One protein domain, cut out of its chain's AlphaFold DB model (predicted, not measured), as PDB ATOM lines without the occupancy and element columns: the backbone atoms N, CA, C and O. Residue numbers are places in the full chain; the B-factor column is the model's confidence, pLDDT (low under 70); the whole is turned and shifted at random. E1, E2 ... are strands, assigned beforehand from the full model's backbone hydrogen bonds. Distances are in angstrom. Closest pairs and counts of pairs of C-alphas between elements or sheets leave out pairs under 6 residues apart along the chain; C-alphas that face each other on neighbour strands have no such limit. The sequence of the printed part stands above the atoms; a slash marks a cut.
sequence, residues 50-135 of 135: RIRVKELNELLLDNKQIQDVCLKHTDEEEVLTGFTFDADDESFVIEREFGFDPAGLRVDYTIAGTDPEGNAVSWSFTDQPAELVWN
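What this domain is: This is residues 50 to 135 of the 135 residues of an uncharacterized protein of Cytophagales bacterium (UniProt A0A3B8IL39). A long, twisted slab of three strands, E2, E5 and E6, has a small sheet of four short strands, E3, E4, E1 and E7, partly face to face with it near the end where E2 ends and E5 begins. The sheets are joined on one side where E6 bends and runs on into E7, and on the other through residues 80 to 86, which pair first with E2 and then, as E3, with E4; the E5 and E6 hairpin reaches far beyond the small sheet. The printed part has 86 residues, with no named helix and seven strands, E1 to E7, in an all-strand class. Both sheets are antiparallel, in the orders E2 - E5 - E6 and E3 - E4 - E1 - E7. The whole is compact, with a radius of gyration of the C-alphas of 13.6 A, but elongated, spanning 45 by 25 by 20 A.

How they stand to each other: Look first at E5, residues 105 to 114, the inner strand of the larger sheet. Its antiparallel neighbour E2, residues 62 to 73, stands at 163 degrees; find N 67 and O 110, 2.8 A apart and within hydrogen-bond range. E6, residues 120 to 129, forms a hairpin with E5 at 168 degrees, with N 111 and O 123 2.8 A apart. E6 bends by 64 degrees at residue 126 and runs on into E7, residues 131 to 133, at 83 degrees. E7 is antiparallel to E1, residues 50 to 52, at 134 degrees; N 133 and O 50 are 2.9 A apart. On the other side of E1 is E4, residues 91 to 94, antiparallel at 148 degrees, with N 92 and O 51 2.9 A apart. E3, residues 84 to 86, forms a hairpin with E4, with N 86 and O 91 2.8 A apart. Between the sheets, E1 and E5 are only just apart, their closest C-alphas 8.5 A from each other.

Where its parts are: Find C-alpha 62 at (-18.478, 15.292, -21.705); from there E2 runs 31.7 A to C-alpha 73 at (-25.181, -5.638, -44.594). E5 covers 29.6 A and E6 26.4 A. E4 covers 9.7 A, E1 and E3 6.5 A each, and E7 6.3 A, ending at C-alpha 133 at (-36.106, 0.702, -33.948).

The domain as a whole: The C-alphas farthest apart are those of Phe 100 and Glu 117, 44.7 A. The printed part has no cut, and no link is long. The mean pLDDT of the printed part is 77.9; look for values under 70 at residues 50 to 51, 53 to 59, 89, 95 to 102 and 132 to 135.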
ATOM      1  N   ARG A  50     -34.595   3.288 -37.826       66.50
ATOM      2  CA  ARG A  50     -33.722   4.025 -36.912       66.50
ATOM      3  C   ARG A  50     -32.655   3.087 -36.382       66.50
ATOM      4  O   ARG A  50     -32.992   1.989 -35.949       66.50
ATOM      5  N   ILE A  51     -31.395   3.514 -36.395       69.75
ATOM      6  CA  ILE A  51     -30.308   2.793 -35.719       69.75
ATOM      7  C   ILE A  51     -30.043   3.466 -34.383       69.75
ATOM      8  O   ILE A  51     -29.756   4.665 -34.349       69.75
ATOM      9  N   ARG A  52     -30.061   2.690 -33.296       70.19
ATOM     10  CA  ARG A  52     -29.540   3.131 -31.998       70.19
ATOM     11  C   ARG A  52     -28.194   2.470 -31.709       70.19
ATOM     12  O   ARG A  52     -28.010   1.279 -31.950       70.19
ATOM     13  N   VAL A  53     -27.265   3.254 -31.168       67.00
ATOM     14  CA  VAL A  53     -25.947   2.792 -30.713       67.00
ATOM     15  C   VAL A  53     -25.987   2.665 -29.189       67.00
ATOM     16  O   VAL A  53     -26.177   3.658 -28.490       67.00
ATOM     17  N   LYS A  54     -25.869   1.445 -28.650       60.22
ATOM     18  CA  LYS A  54     -26.109   1.173 -27.217       60.22
ATOM     19  C   LYS A  54     -24.971   1.634 -26.315       60.22
ATOM     20  O   LYS A  54     -25.197   1.961 -25.153       60.22
ATOM     21  N   GLU A  55     -23.763   1.694 -26.856       61.25
ATOM     22  CA  GLU A  55     -22.524   1.915 -26.114       61.25
ATOM     23  C   GLU A  55     -22.386   3.352 -25.575       61.25
ATOM     24  O   GLU A  55     -21.527   3.631 -24.741       61.25
ATOM     25  N   LEU A  56     -23.245   4.281 -26.004       59.59
ATOM     26  CA  LEU A  56     -23.138   5.703 -25.664       59.59
ATOM     27  C   LEU A  56     -23.365   5.998 -24.187       59.59
ATOM     28  O   LEU A  56     -22.673   6.842 -23.611       59.59
ATOM     29  N   ASN A  57     -24.339   5.329 -23.575       59.03
ATOM     30  CA  ASN A  57     -24.807   5.676 -22.235       59.03
ATOM     31  C   ASN A  57     -23.842   5.239 -21.131       59.03
ATOM     32  O   ASN A  57     -23.851   5.815 -20.046       59.03
ATOM     33  N   GLU A  58     -22.961   4.284 -21.419       66.12
ATOM     34  CA  GLU A  58     -21.997   3.760 -20.449       66.12
ATOM     35  C   GLU A  58     -20.693   4.571 -20.402       66.12
ATOM     36  O   GLU A  58     -19.926   4.469 -19.442       66.12
ATOM     37  N   LEU A  59     -20.435   5.416 -21.406       67.81
ATOM     38  CA  LEU A  59     -19.212   6.214 -21.472       67.81
ATOM     39  C   LEU A  59     -19.295   7.441 -20.554       67.81
ATOM     40  O   LEU A  59     -20.211   8.254 -20.659       67.81
ATOM     41  N   LEU A  60     -18.310   7.628 -19.680       74.12
ATOM     42  CA  LEU A  60     -18.182   8.829 -18.847       74.12
ATOM     43  C   LEU A  60     -17.419   9.911 -19.617       74.12
ATOM     44  O   LEU A  60     -16.218  10.087 -19.425       74.12
ATOM     45  N   LEU A  61     -18.120  10.588 -20.526       76.62
ATOM     46  CA  LEU A  61     -17.567  11.636 -21.385       76.62
ATOM     47  C   LEU A  61     -18.465  12.863 -21.394       76.62
ATOM     48  O   LEU A  61     -19.686  12.734 -21.512       76.62
ATOM     49  N   ASP A  62     -17.833  14.027 -21.396       78.56
ATOM     50  CA  ASP A  62     -18.478  15.292 -21.705       78.56
ATOM     51  C   ASP A  62     -18.475  15.534 -23.222       78.56
ATOM     52  O   ASP A  62     -17.577  15.088 -23.944       78.56
ATOM     53  N   ASN A  63     -19.486  16.259 -23.714       82.44
ATOM     54  CA  ASN A  63     -19.629  16.658 -25.123       82.44
ATOM     55  C   ASN A  63     -19.512  15.494 -26.126       82.44
ATOM     56  O   ASN A  63     -18.850  15.624 -27.157       82.44
ATOM     57  N   LYS A  64     -20.147  14.358 -25.820       80.81
ATOM     58  CA  LYS A  64     -20.159  13.178 -26.693       80.81
ATOM     59  C   LYS A  64     -20.659  13.528 -28.090       80.81
ATOM     60  O   LYS A  64     -21.714  14.141 -28.248       80.81
ATOM     61  N   GLN A  65     -19.924  13.078 -29.093       83.25
ATOM     62  CA  GLN A  65     -20.303  13.162 -30.492       83.25
ATOM     63  C   GLN A  65     -20.079  11.819 -31.166       83.25
ATOM     64  O   GLN A  65     -19.058  11.167 -30.951       83.25
ATOM     65  N   ILE A  66     -21.027  11.438 -32.012       83.56
ATOM     66  CA  ILE A  66     -20.929  10.250 -32.851       83.56
ATOM     67  C   ILE A  66     -20.677  10.723 -34.271       83.56
ATOM     68  O   ILE A  66     -21.372  11.606 -34.775       83.56
ATOM     69  N   GLN A  67     -19.663  10.150 -34.898       85.56
ATOM     70  CA  GLN A  67     -19.179  10.536 -36.212       85.56
ATOM     71  C   GLN A  67     -18.968   9.289 -37.069       85.56
ATOM     72  O   GLN A  67     -18.960   8.166 -36.560       85.56
ATOM     73  N   ASP A  68     -18.810   9.501 -38.375       87.38
ATOM     74  CA  ASP A  68     -18.446   8.463 -39.346       87.38
ATOM     75  C   ASP A  68     -19.360   7.225 -39.329       87.38
ATOM     76  O   ASP A  68     -18.915   6.102 -39.563       87.38
ATOM     77  N   VAL A  69     -20.651   7.426 -39.046       87.81
ATOM     78  CA  VAL A  69     -21.621   6.329 -38.976       87.81
ATOM     79  C   VAL A  69     -21.830   5.736 -40.365       87.81
ATOM     80  O   VAL A  69     -22.285   6.420 -41.287       87.81
ATOM     81  N   CYS A  70     -21.521   4.450 -40.490       89.69
ATOM     82  CA  CYS A  70     -21.683   3.664 -41.703       89.69
ATOM     83  C   CYS A  70     -22.543   2.435 -41.405       89.69
ATOM     84  O   CYS A  70     -22.266   1.709 -40.454       89.69
ATOM     85  N   LEU A  71     -23.551   2.167 -42.234       86.31
ATOM     86  CA  LEU A  71     -24.341   0.939 -42.169       86.31
ATOM     87  C   LEU A  71     -23.955   0.012 -43.320       86.31
ATOM     88  O   LEU A  71     -23.860   0.432 -44.472       86.31
ATOM     89  N   LYS A  72     -23.755  -1.258 -42.987       89.50
ATOM     90  CA  LYS A  72     -23.389  -2.351 -43.885       89.50
ATOM     91  C   LYS A  72     -24.373  -3.499 -43.706       89.50
ATOM     92  O   LYS A  72     -25.026  -3.603 -42.666       89.50
ATOM     93  N   HIS A  73     -24.443  -4.384 -44.690       85.69
ATOM     94  CA  HIS A  73     -25.181  -5.638 -44.594       85.69
ATOM     95  C   HIS A  73     -24.280  -6.790 -45.059       85.69
ATOM     96  O   HIS A  73     -23.455  -6.602 -45.946       85.69
ATOM     97  N   THR A  74     -24.404  -7.975 -44.460       83.50
ATOM     98  CA  THR A  74     -23.539  -9.133 -44.768       83.50
ATOM     99  C   THR A  74     -23.626  -9.609 -46.214       83.50
ATOM    100  O   THR A  74     -22.651 -10.137 -46.739       83.50
ATOM    101  N   ASP A  75     -24.786  -9.418 -46.837       79.75
ATOM    102  CA  ASP A  75     -25.086  -9.884 -48.195       79.75
ATOM    103  C   ASP A  75     -25.142  -8.754 -49.235       79.75
ATOM    104  O   ASP A  75     -25.436  -9.014 -50.398       79.75
ATOM    105  N   GLU A  76     -24.863  -7.509 -48.835       75.62
ATOM    106  CA  GLU A  76     -24.848  -6.351 -49.737       75.62
ATOM    107  C   GLU A  76     -23.425  -5.796 -49.858       75.62
ATOM    108  O   GLU A  76     -22.698  -5.697 -48.870       75.62
ATOM    109  N   GLU A  77     -23.023  -5.386 -51.062       83.81
ATOM    110  CA  GLU A  77     -21.744  -4.682 -51.265       83.81
ATOM    111  C   GLU A  77     -21.851  -3.174 -50.980       83.81
ATOM    112  O   GLU A  77     -20.836  -2.501 -50.777       83.81
ATOM    113  N   GLU A  78     -23.069  -2.624 -50.980       84.56
ATOM    114  CA  GLU A  78     -23.310  -1.208 -50.704       84.56
ATOM    115  C   GLU A  78     -23.076  -0.883 -49.218       84.56
ATOM    116  O   GLU A  78     -23.388  -1.664 -48.319       84.56
ATOM    117  N   VAL A  79     -22.540   0.314 -48.963       88.62
ATOM    118  CA  VAL A  79     -22.393   0.887 -47.622       88.62
ATOM    119  C   VAL A  79     -23.144   2.205 -47.577       88.62
ATOM    120  O   VAL A  79     -22.912   3.094 -48.400       88.62
ATOM    121  N   LEU A  80     -24.024   2.348 -46.592       85.94
ATOM    122  CA  LEU A  80     -24.779   3.573 -46.378       85.94
ATOM    123  C   LEU A  80     -24.072   4.491 -45.392       85.94
ATOM    124  O   LEU A  80     -23.579   4.047 -44.359       85.94
ATOM    125  N   THR A  81     -24.068   5.785 -45.693       89.62
ATOM    126  CA  THR A  81     -23.472   6.839 -44.866       89.62
ATOM    127  C   THR A  81     -24.323   8.109 -44.932       89.62
ATOM    128  O   THR A  81     -25.292   8.184 -45.694       89.62
ATOM    129  N   GLY A  82     -23.956   9.127 -44.146       83.62
ATOM    130  CA  GLY A  82     -24.604  10.442 -44.195       83.62
ATOM    131  C   GLY A  82     -25.970  10.486 -43.513       83.62
ATOM    132  O   GLY A  82     -26.850  11.225 -43.945       83.62
ATOM    133  N   PHE A  83     -26.158   9.674 -42.472       83.94
ATOM    134  CA  PHE A  83     -27.395   9.644 -41.697       83.94
ATOM    135  C   PHE A  83     -27.612  10.932 -40.900       83.94
ATOM    136  O   PHE A  83     -26.660  11.584 -40.467       83.94
ATOM    137  N   THR A  84     -28.880  11.257 -40.650       81.50
ATOM    138  CA  THR A  84     -29.261  12.375 -39.777       81.50
ATOM    139  C   THR A  84     -29.418  11.876 -38.345       81.50
ATOM    140  O   THR A  84     -30.124  10.894 -38.116       81.50
ATOM    141  N   PHE A  85     -28.769  12.547 -37.390       81.31
ATOM    142  CA  PHE A  85     -28.923  12.257 -35.965       81.31
ATOM    143  C   PHE A  85     -30.204  12.898 -35.417       81.31
ATOM    144  O   PHE A  85     -30.399  14.108 -35.540       81.31
ATOM    145  N   ASP A  86     -31.053  12.080 -34.802       75.75
ATOM    146  CA  ASP A  86     -32.231  12.481 -34.040       75.75
ATOM    147  C   ASP A  86     -31.863  12.506 -32.550       75.75
ATOM    148  O   ASP A  86     -31.644  11.464 -31.928       75.75
ATOM    149  N   ALA A  87     -31.770  13.714 -31.992       72.81
ATOM    150  CA  ALA A  87     -31.377  13.929 -30.605       72.81
ATOM    151  C   ALA A  87     -32.459  13.522 -29.594       72.81
ATOM    152  O   ALA A  87     -32.116  13.220 -28.454       72.81
ATOM    153  N   ASP A  88     -33.737  13.496 -29.990       72.88
ATOM    154  CA  ASP A  88     -34.834  13.153 -29.078       72.88
ATOM    155  C   ASP A  88     -34.864  11.644 -28.787       72.88
ATOM    156  O   ASP A  88     -35.248  11.222 -27.697       72.88
ATOM    157  N   ASP A  89     -34.438  10.832 -29.758       68.50
ATOM    158  CA  ASP A  89     -34.441   9.363 -29.683       68.50
ATOM    159  C   ASP A  89     -33.031   8.743 -29.619       68.50
ATOM    160  O   ASP A  89     -32.877   7.516 -29.601       68.50
ATOM    161  N   GLU A  90     -32.005   9.600 -29.615       74.25
ATOM    162  CA  GLU A  90     -30.580   9.249 -29.675       74.25
ATOM    163  C   GLU A  90     -30.285   8.216 -30.776       74.25
ATOM    164  O   GLU A  90     -29.650   7.180 -30.553       74.25
ATOM    165  N   SER A  91     -30.798   8.478 -31.980       76.62
ATOM    166  CA  SER A  91     -30.773   7.521 -33.089       76.62
ATOM    167  C   SER A  91     -30.389   8.162 -34.419       76.62
ATOM    168  O   SER A  91     -30.386   9.381 -34.573       76.62
ATOM    169  N   PHE A  92     -30.048   7.329 -35.398       79.69
ATOM    170  CA  PHE A  92     -29.769   7.752 -36.767       79.69
ATOM    171  C   PHE A  92     -30.897   7.332 -37.696       79.69
ATOM    172  O   PHE A  92     -31.272   6.159 -37.730       79.69
ATOM    173  N   VAL A  93     -31.412   8.290 -38.464       74.69
ATOM    174  CA  VAL A  93     -32.496   8.069 -39.422       74.69
ATOM    175  C   VAL A  93     -31.939   7.533 -40.737       74.69
ATOM    176  O   VAL A  93     -31.065   8.151 -41.353       74.69
ATOM    177  N   ILE A  94     -32.486   6.405 -41.191       73.75
ATOM    178  CA  ILE A  94     -32.254   5.848 -42.521       73.75
ATOM    179  C   ILE A  94     -33.497   6.113 -43.372       73.75
ATOM    180  O   ILE A  94     -34.577   5.603 -43.088       73.75
ATOM    181  N   GLU A  95     -33.339   6.892 -44.439       67.50
ATOM    182  CA  GLU A  95     -34.431   7.263 -45.355       67.50
ATOM    183  C   GLU A  95     -34.447   6.417 -46.640       67.50
ATOM    184  O   GLU A  95     -34.931   6.853 -47.685       67.50
ATOM    185  N   ARG A  96     -33.869   5.212 -46.600       65.69
ATOM    186  CA  ARG A  96     -33.831   4.289 -47.739       65.69
ATOM    187  C   ARG A  96     -33.914   2.835 -47.286       65.69
ATOM    188  O   ARG A  96     -33.458   2.500 -46.197       65.69
ATOM    189  N   GLU A  97     -34.461   1.985 -48.147       67.75
ATOM    190  CA  GLU A  97     -34.454   0.532 -47.954       67.75
ATOM    191  C   GLU A  97     -33.028  -0.004 -48.133       67.75
ATOM    192  O   GLU A  97     -32.342   0.368 -49.088       67.75
ATOM    193  N   PHE A  98     -32.565  -0.831 -47.194       67.94
ATOM    194  CA  PHE A  98     -31.215  -1.385 -47.217       67.94
ATOM    195  C   PHE A  98     -31.113  -2.657 -46.386       67.94
ATOM    196  O   PHE A  98     -31.416  -2.640 -45.193       67.94
ATOM    197  N   GLY A  99     -30.635  -3.730 -47.020       62.59
ATOM    198  CA  GLY A  99     -30.628  -5.067 -46.443       62.59
ATOM    199  C   GLY A  99     -32.043  -5.638 -46.344       62.59
ATOM    200  O   GLY A  99     -32.940  -5.047 -45.750       62.59
ATOM    201  N   PHE A 100     -32.258  -6.815 -46.923       57.78
ATOM    202  CA  PHE A 100     -33.556  -7.490 -46.839       57.78
ATOM    203  C   PHE A 100     -33.809  -8.122 -45.458       57.78
ATOM    204  O   PHE A 100     -34.956  -8.428 -45.131       57.78
ATOM    205  N   ASP A 101     -32.757  -8.317 -44.651       67.75
ATOM    206  CA  ASP A 101     -32.821  -8.917 -43.318       67.75
ATOM    207  C   ASP A 101     -32.083  -8.056 -42.268       67.75
ATOM    208  O   ASP A 101     -30.872  -7.844 -42.360       67.75
ATOM    209  N   PRO A 102     -32.765  -7.608 -41.201       68.56
ATOM    210  CA  PRO A 102     -32.125  -6.957 -40.062       68.56
ATOM    211  C   PRO A 102     -30.947  -7.730 -39.451       68.56
ATOM    212  O   PRO A 102     -30.036  -7.111 -38.902       68.56
ATOM    213  N   ALA A 103     -30.938  -9.066 -39.518       72.44
ATOM    214  CA  ALA A 103     -29.887  -9.882 -38.906       72.44
ATOM    215  C   ALA A 103     -28.508  -9.695 -39.568       72.44
ATOM    216  O   ALA A 103     -27.472  -9.875 -38.911       72.44
ATOM    217  N   GLY A 104     -28.479  -9.309 -40.846       76.06
ATOM    218  CA  GLY A 104     -27.253  -9.021 -41.587       76.06
ATOM    219  C   GLY A 104     -26.711  -7.611 -41.359       76.06
ATOM    220  O   GLY A 104     -25.570  -7.336 -41.728       76.06
ATOM    221  N   LEU A 105     -27.478  -6.714 -40.730       80.62
ATOM    222  CA  LEU A 105     -27.082  -5.317 -40.564       80.62
ATOM    223  C   LEU A 105     -25.956  -5.138 -39.545       80.62
ATOM    224  O   LEU A 105     -25.982  -5.677 -38.432       80.62
ATOM    225  N   ARG A 106     -24.961  -4.344 -39.931       86.19
ATOM    226  CA  ARG A 106     -23.782  -4.005 -39.135       86.19
ATOM    227  C   ARG A 106     -23.520  -2.514 -39.213       86.19
ATOM    228  O   ARG A 106     -23.649  -1.927 -40.283       86.19
ATOM    229  N   VAL A 107     -23.136  -1.907 -38.099       86.31
ATOM    230  CA  VAL A 107     -22.816  -0.483 -38.019       86.31
ATOM    231  C   VAL A 107     -21.363  -0.283 -37.598       86.31
ATOM    232  O   VAL A 107     -20.874  -0.921 -36.664       86.31
ATOM    233  N   ASP A 108     -20.682   0.612 -38.304       87.69
ATOM    234  CA  ASP A 108     -19.394   1.168 -37.902       87.69
ATOM    235  C   ASP A 108     -19.621   2.623 -37.496       87.69
ATOM    236  O   ASP A 108     -20.410   3.324 -38.131       87.69
ATOM    237  N   TYR A 109     -18.958   3.085 -36.441       86.88
ATOM    238  CA  TYR A 109     -19.068   4.468 -35.978       86.88
ATOM    239  C   TYR A 109     -17.872   4.856 -35.107       86.88
ATOM    240  O   TYR A 109     -17.182   4.006 -34.542       86.88
ATOM    241  N   THR A 110     -17.648   6.157 -34.951       85.00
ATOM    242  CA  THR A 110     -16.646   6.710 -34.036       85.00
ATOM    243  C   THR A 110     -17.338   7.531 -32.955       85.00
ATOM    244  O   THR A 110     -18.172   8.379 -33.262       85.00
ATOM    245  N   ILE A 111     -16.983   7.307 -31.689       84.81
ATOM    246  CA  ILE A 111     -17.396   8.158 -30.567       84.81
ATOM    247  C   ILE A 111     -16.216   9.037 -30.176       84.81
ATOM    248  O   ILE A 111     -15.148   8.523 -29.851       84.81
ATOM    249  N   ALA A 112     -16.430  10.349 -30.153       85.81
ATOM    250  CA  ALA A 112     -15.480  11.333 -29.657       85.81
ATOM    251  C   ALA A 112     -16.073  12.115 -28.477       85.81
ATOM    252  O   ALA A 112     -17.286  12.317 -28.395       85.81
ATOM    253  N   GLY A 113     -15.222  12.568 -27.563       87.38
ATOM    254  CA  GLY A 113     -15.642  13.376 -26.421       87.38
ATOM    255  C   GLY A 113     -14.465  13.895 -25.608       87.38
ATOM    256  O   GLY A 113     -13.312  13.856 -26.046       87.38
ATOM    257  N   THR A 114     -14.764  14.401 -24.417       88.12
ATOM    258  CA  THR A 114     -13.770  14.860 -23.444       88.12
ATOM    259  C   THR A 114     -13.862  14.012 -22.179       88.12
ATOM    260  O   THR A 114     -14.959  13.775 -21.677       88.12
ATOM    261  N   ASP A 115     -12.725  13.520 -21.689       86.56
ATOM    262  CA  ASP A 115     -12.660  12.794 -20.420       86.56
ATOM    263  C   ASP A 115     -12.824  13.744 -19.207       86.56
ATOM    264  O   ASP A 115     -12.756  14.968 -19.364       86.56
ATOM    265  N   PRO A 116     -13.018  13.223 -17.979       86.44
ATOM    266  CA  PRO A 116     -13.156  14.065 -16.786       86.44
ATOM    267  C   PRO A 116     -11.934  14.940 -16.454       86.44
ATOM    268  O   PRO A 116     -12.044  15.853 -15.635       86.44
ATOM    269  N   GLU A 117     -10.769  14.664 -17.045       91.81
ATOM    270  CA  GLU A 117      -9.545  15.457 -16.882       91.81
ATOM    271  C   GLU A 117      -9.425  16.571 -17.938       91.81
ATOM    272  O   GLU A 117      -8.532  17.416 -17.849       91.81
ATOM    273  N   GLY A 118     -10.340  16.620 -18.910       87.94
ATOM    274  CA  GLY A 118     -10.357  17.610 -19.982       87.94
ATOM    275  C   GLY A 118      -9.624  17.176 -21.255       87.94
ATOM    276  O   GLY A 118      -9.451  17.999 -22.157       87.94
ATOM    277  N   ASN A 119      -9.185  15.920 -21.365       87.69
ATOM    278  CA  ASN A 119      -8.493  15.428 -22.553       87.69
ATOM    279  C   ASN A 119      -9.489  14.968 -23.620       87.69
ATOM    280  O   ASN A 119     -10.463  14.269 -23.338       87.69
ATOM    281  N   ALA A 120      -9.211  15.317 -24.876       90.00
ATOM    282  CA  ALA A 120      -9.970  14.803 -26.007       90.00
ATOM    283  C   ALA A 120      -9.645  13.322 -26.245       90.00
ATOM    284  O   ALA A 120      -8.478  12.935 -26.337       90.00
ATOM    285  N   VAL A 121     -10.687  12.511 -26.384       87.31
ATOM    286  CA  VAL A 121     -10.608  11.057 -26.555       87.31
ATOM    287  C   VAL A 121     -11.546  10.608 -27.669       87.31
ATOM    288  O   VAL A 121     -12.579  11.234 -27.914       87.31
ATOM    289  N   SER A 122     -11.164   9.544 -28.378       87.62
ATOM    290  CA  SER A 122     -11.928   9.004 -29.501       87.62
ATOM    291  C   SER A 122     -11.747   7.492 -29.624       87.62
ATOM    292  O   SER A 122     -10.636   6.983 -29.445       87.62
ATOM    293  N   TRP A 123     -12.832   6.791 -29.946       85.25
ATOM    294  CA  TRP A 123     -12.869   5.347 -30.161       85.25
ATOM    295  C   TRP A 123     -13.667   5.014 -31.410       85.25
ATOM    296  O   TRP A 123     -14.786   5.499 -31.581       85.25
ATOM    297  N   SER A 124     -13.116   4.139 -32.244       87.00
ATOM    298  CA  SER A 124     -13.821   3.585 -33.395       87.00
ATOM    299  C   SER A 124     -14.345   2.194 -33.066       87.00
ATOM    300  O   SER A 124     -13.617   1.341 -32.554       87.00
ATOM    301  N   PHE A 125     -15.605   1.980 -33.404       84.81
ATOM    302  CA  PHE A 125     -16.313   0.724 -33.275       84.81
ATOM    303  C   PHE A 125     -16.615   0.214 -34.673       84.81
ATOM    304  O   PHE A 125     -17.080   0.956 -35.538       84.81
ATOM    305  N   THR A 126     -16.324  -1.060 -34.898       90.19
ATOM    306  CA  THR A 126     -16.499  -1.700 -36.199       90.19
ATOM    307  C   THR A 126     -17.321  -2.960 -36.046       90.19
ATOM    308  O   THR A 126     -17.164  -3.679 -35.059       90.19
ATOM    309  N   ASP A 127     -18.135  -3.245 -37.050       85.75
ATOM    310  CA  ASP A 127     -18.944  -4.450 -37.194       85.75
ATOM    311  C   ASP A 127     -19.899  -4.684 -36.013       85.75
ATOM    312  O   ASP A 127     -20.135  -5.814 -35.587       85.75
ATOM    313  N   GLN A 128     -20.440  -3.599 -35.451       82.44
ATOM    314  CA  GLN A 128     -21.376  -3.692 -34.336       82.44
ATOM    315  C   GLN A 128     -22.761  -4.118 -34.835       82.44
ATOM    316  O   GLN A 128     -23.173  -3.711 -35.925       82.44
ATOM    317  N   PRO A 129     -23.509  -4.930 -34.070       78.44
ATOM    318  CA  PRO A 129     -24.877  -5.272 -34.433       78.44
ATOM    319  C   PRO A 129     -25.748  -4.010 -34.439       78.44
ATOM    320  O   PRO A 129     -25.767  -3.259 -33.467       78.44
ATOM    321  N   ALA A 130     -26.489  -3.784 -35.525       75.75
ATOM    322  CA  ALA A 130     -27.429  -2.671 -35.590       75.75
ATOM    323  C   ALA A 130     -28.724  -3.020 -34.838       75.75
ATOM    324  O   ALA A 130     -29.343  -4.054 -35.092       75.75
ATOM    325  N   GLU A 131     -29.166  -2.146 -33.933       71.38
ATOM    326  CA  GLU A 131     -30.518  -2.215 -33.379       71.38
ATOM    327  C   GLU A 131     -31.449  -1.358 -34.234       71.38
ATOM    328  O   GLU A 131     -31.359  -0.130 -34.208       71.38
ATOM    329  N   LEU A 132     -32.338  -2.014 -34.985       68.75
ATOM    330  CA  LEU A 132     -33.405  -1.327 -35.702       68.75
ATOM    331  C   LEU A 132     -34.565  -1.029 -34.754       68.75
ATOM    332  O   LEU A 132     -35.202  -1.944 -34.224       68.75
ATOM    333  N   VAL A 133     -34.880   0.252 -34.602       61.31
ATOM    334  CA  VAL A 133     -36.106   0.702 -33.948       61.31
ATOM    335  C   VAL A 133     -37.141   0.980 -35.033       61.31
ATOM    336  O   VAL A 133     -36.907   1.769 -35.950       61.31
ATOM    337  N   TRP A 134     -38.269   0.283 -34.940       55.19
ATOM    338  CA  TRP A 134     -39.430   0.473 -35.804       55.19
ATOM    339  C   TRP A 134     -40.431   1.343 -35.049       55.19
ATOM    340  O   TRP A 134     -40.852   0.955 -33.956       55.19
ATOM    341  N   ASN A 135     -40.790   2.494 -35.617       46.06
ATOM    342  CA  ASN A 135     -41.914   3.298 -35.127       46.06
ATOM    343  C   ASN A 135     -43.236   2.808 -35.721       46.06
ATOM    344  O   ASN A 135     -43.256   2.500 -36.934       46.06
TER     345      ASN A 135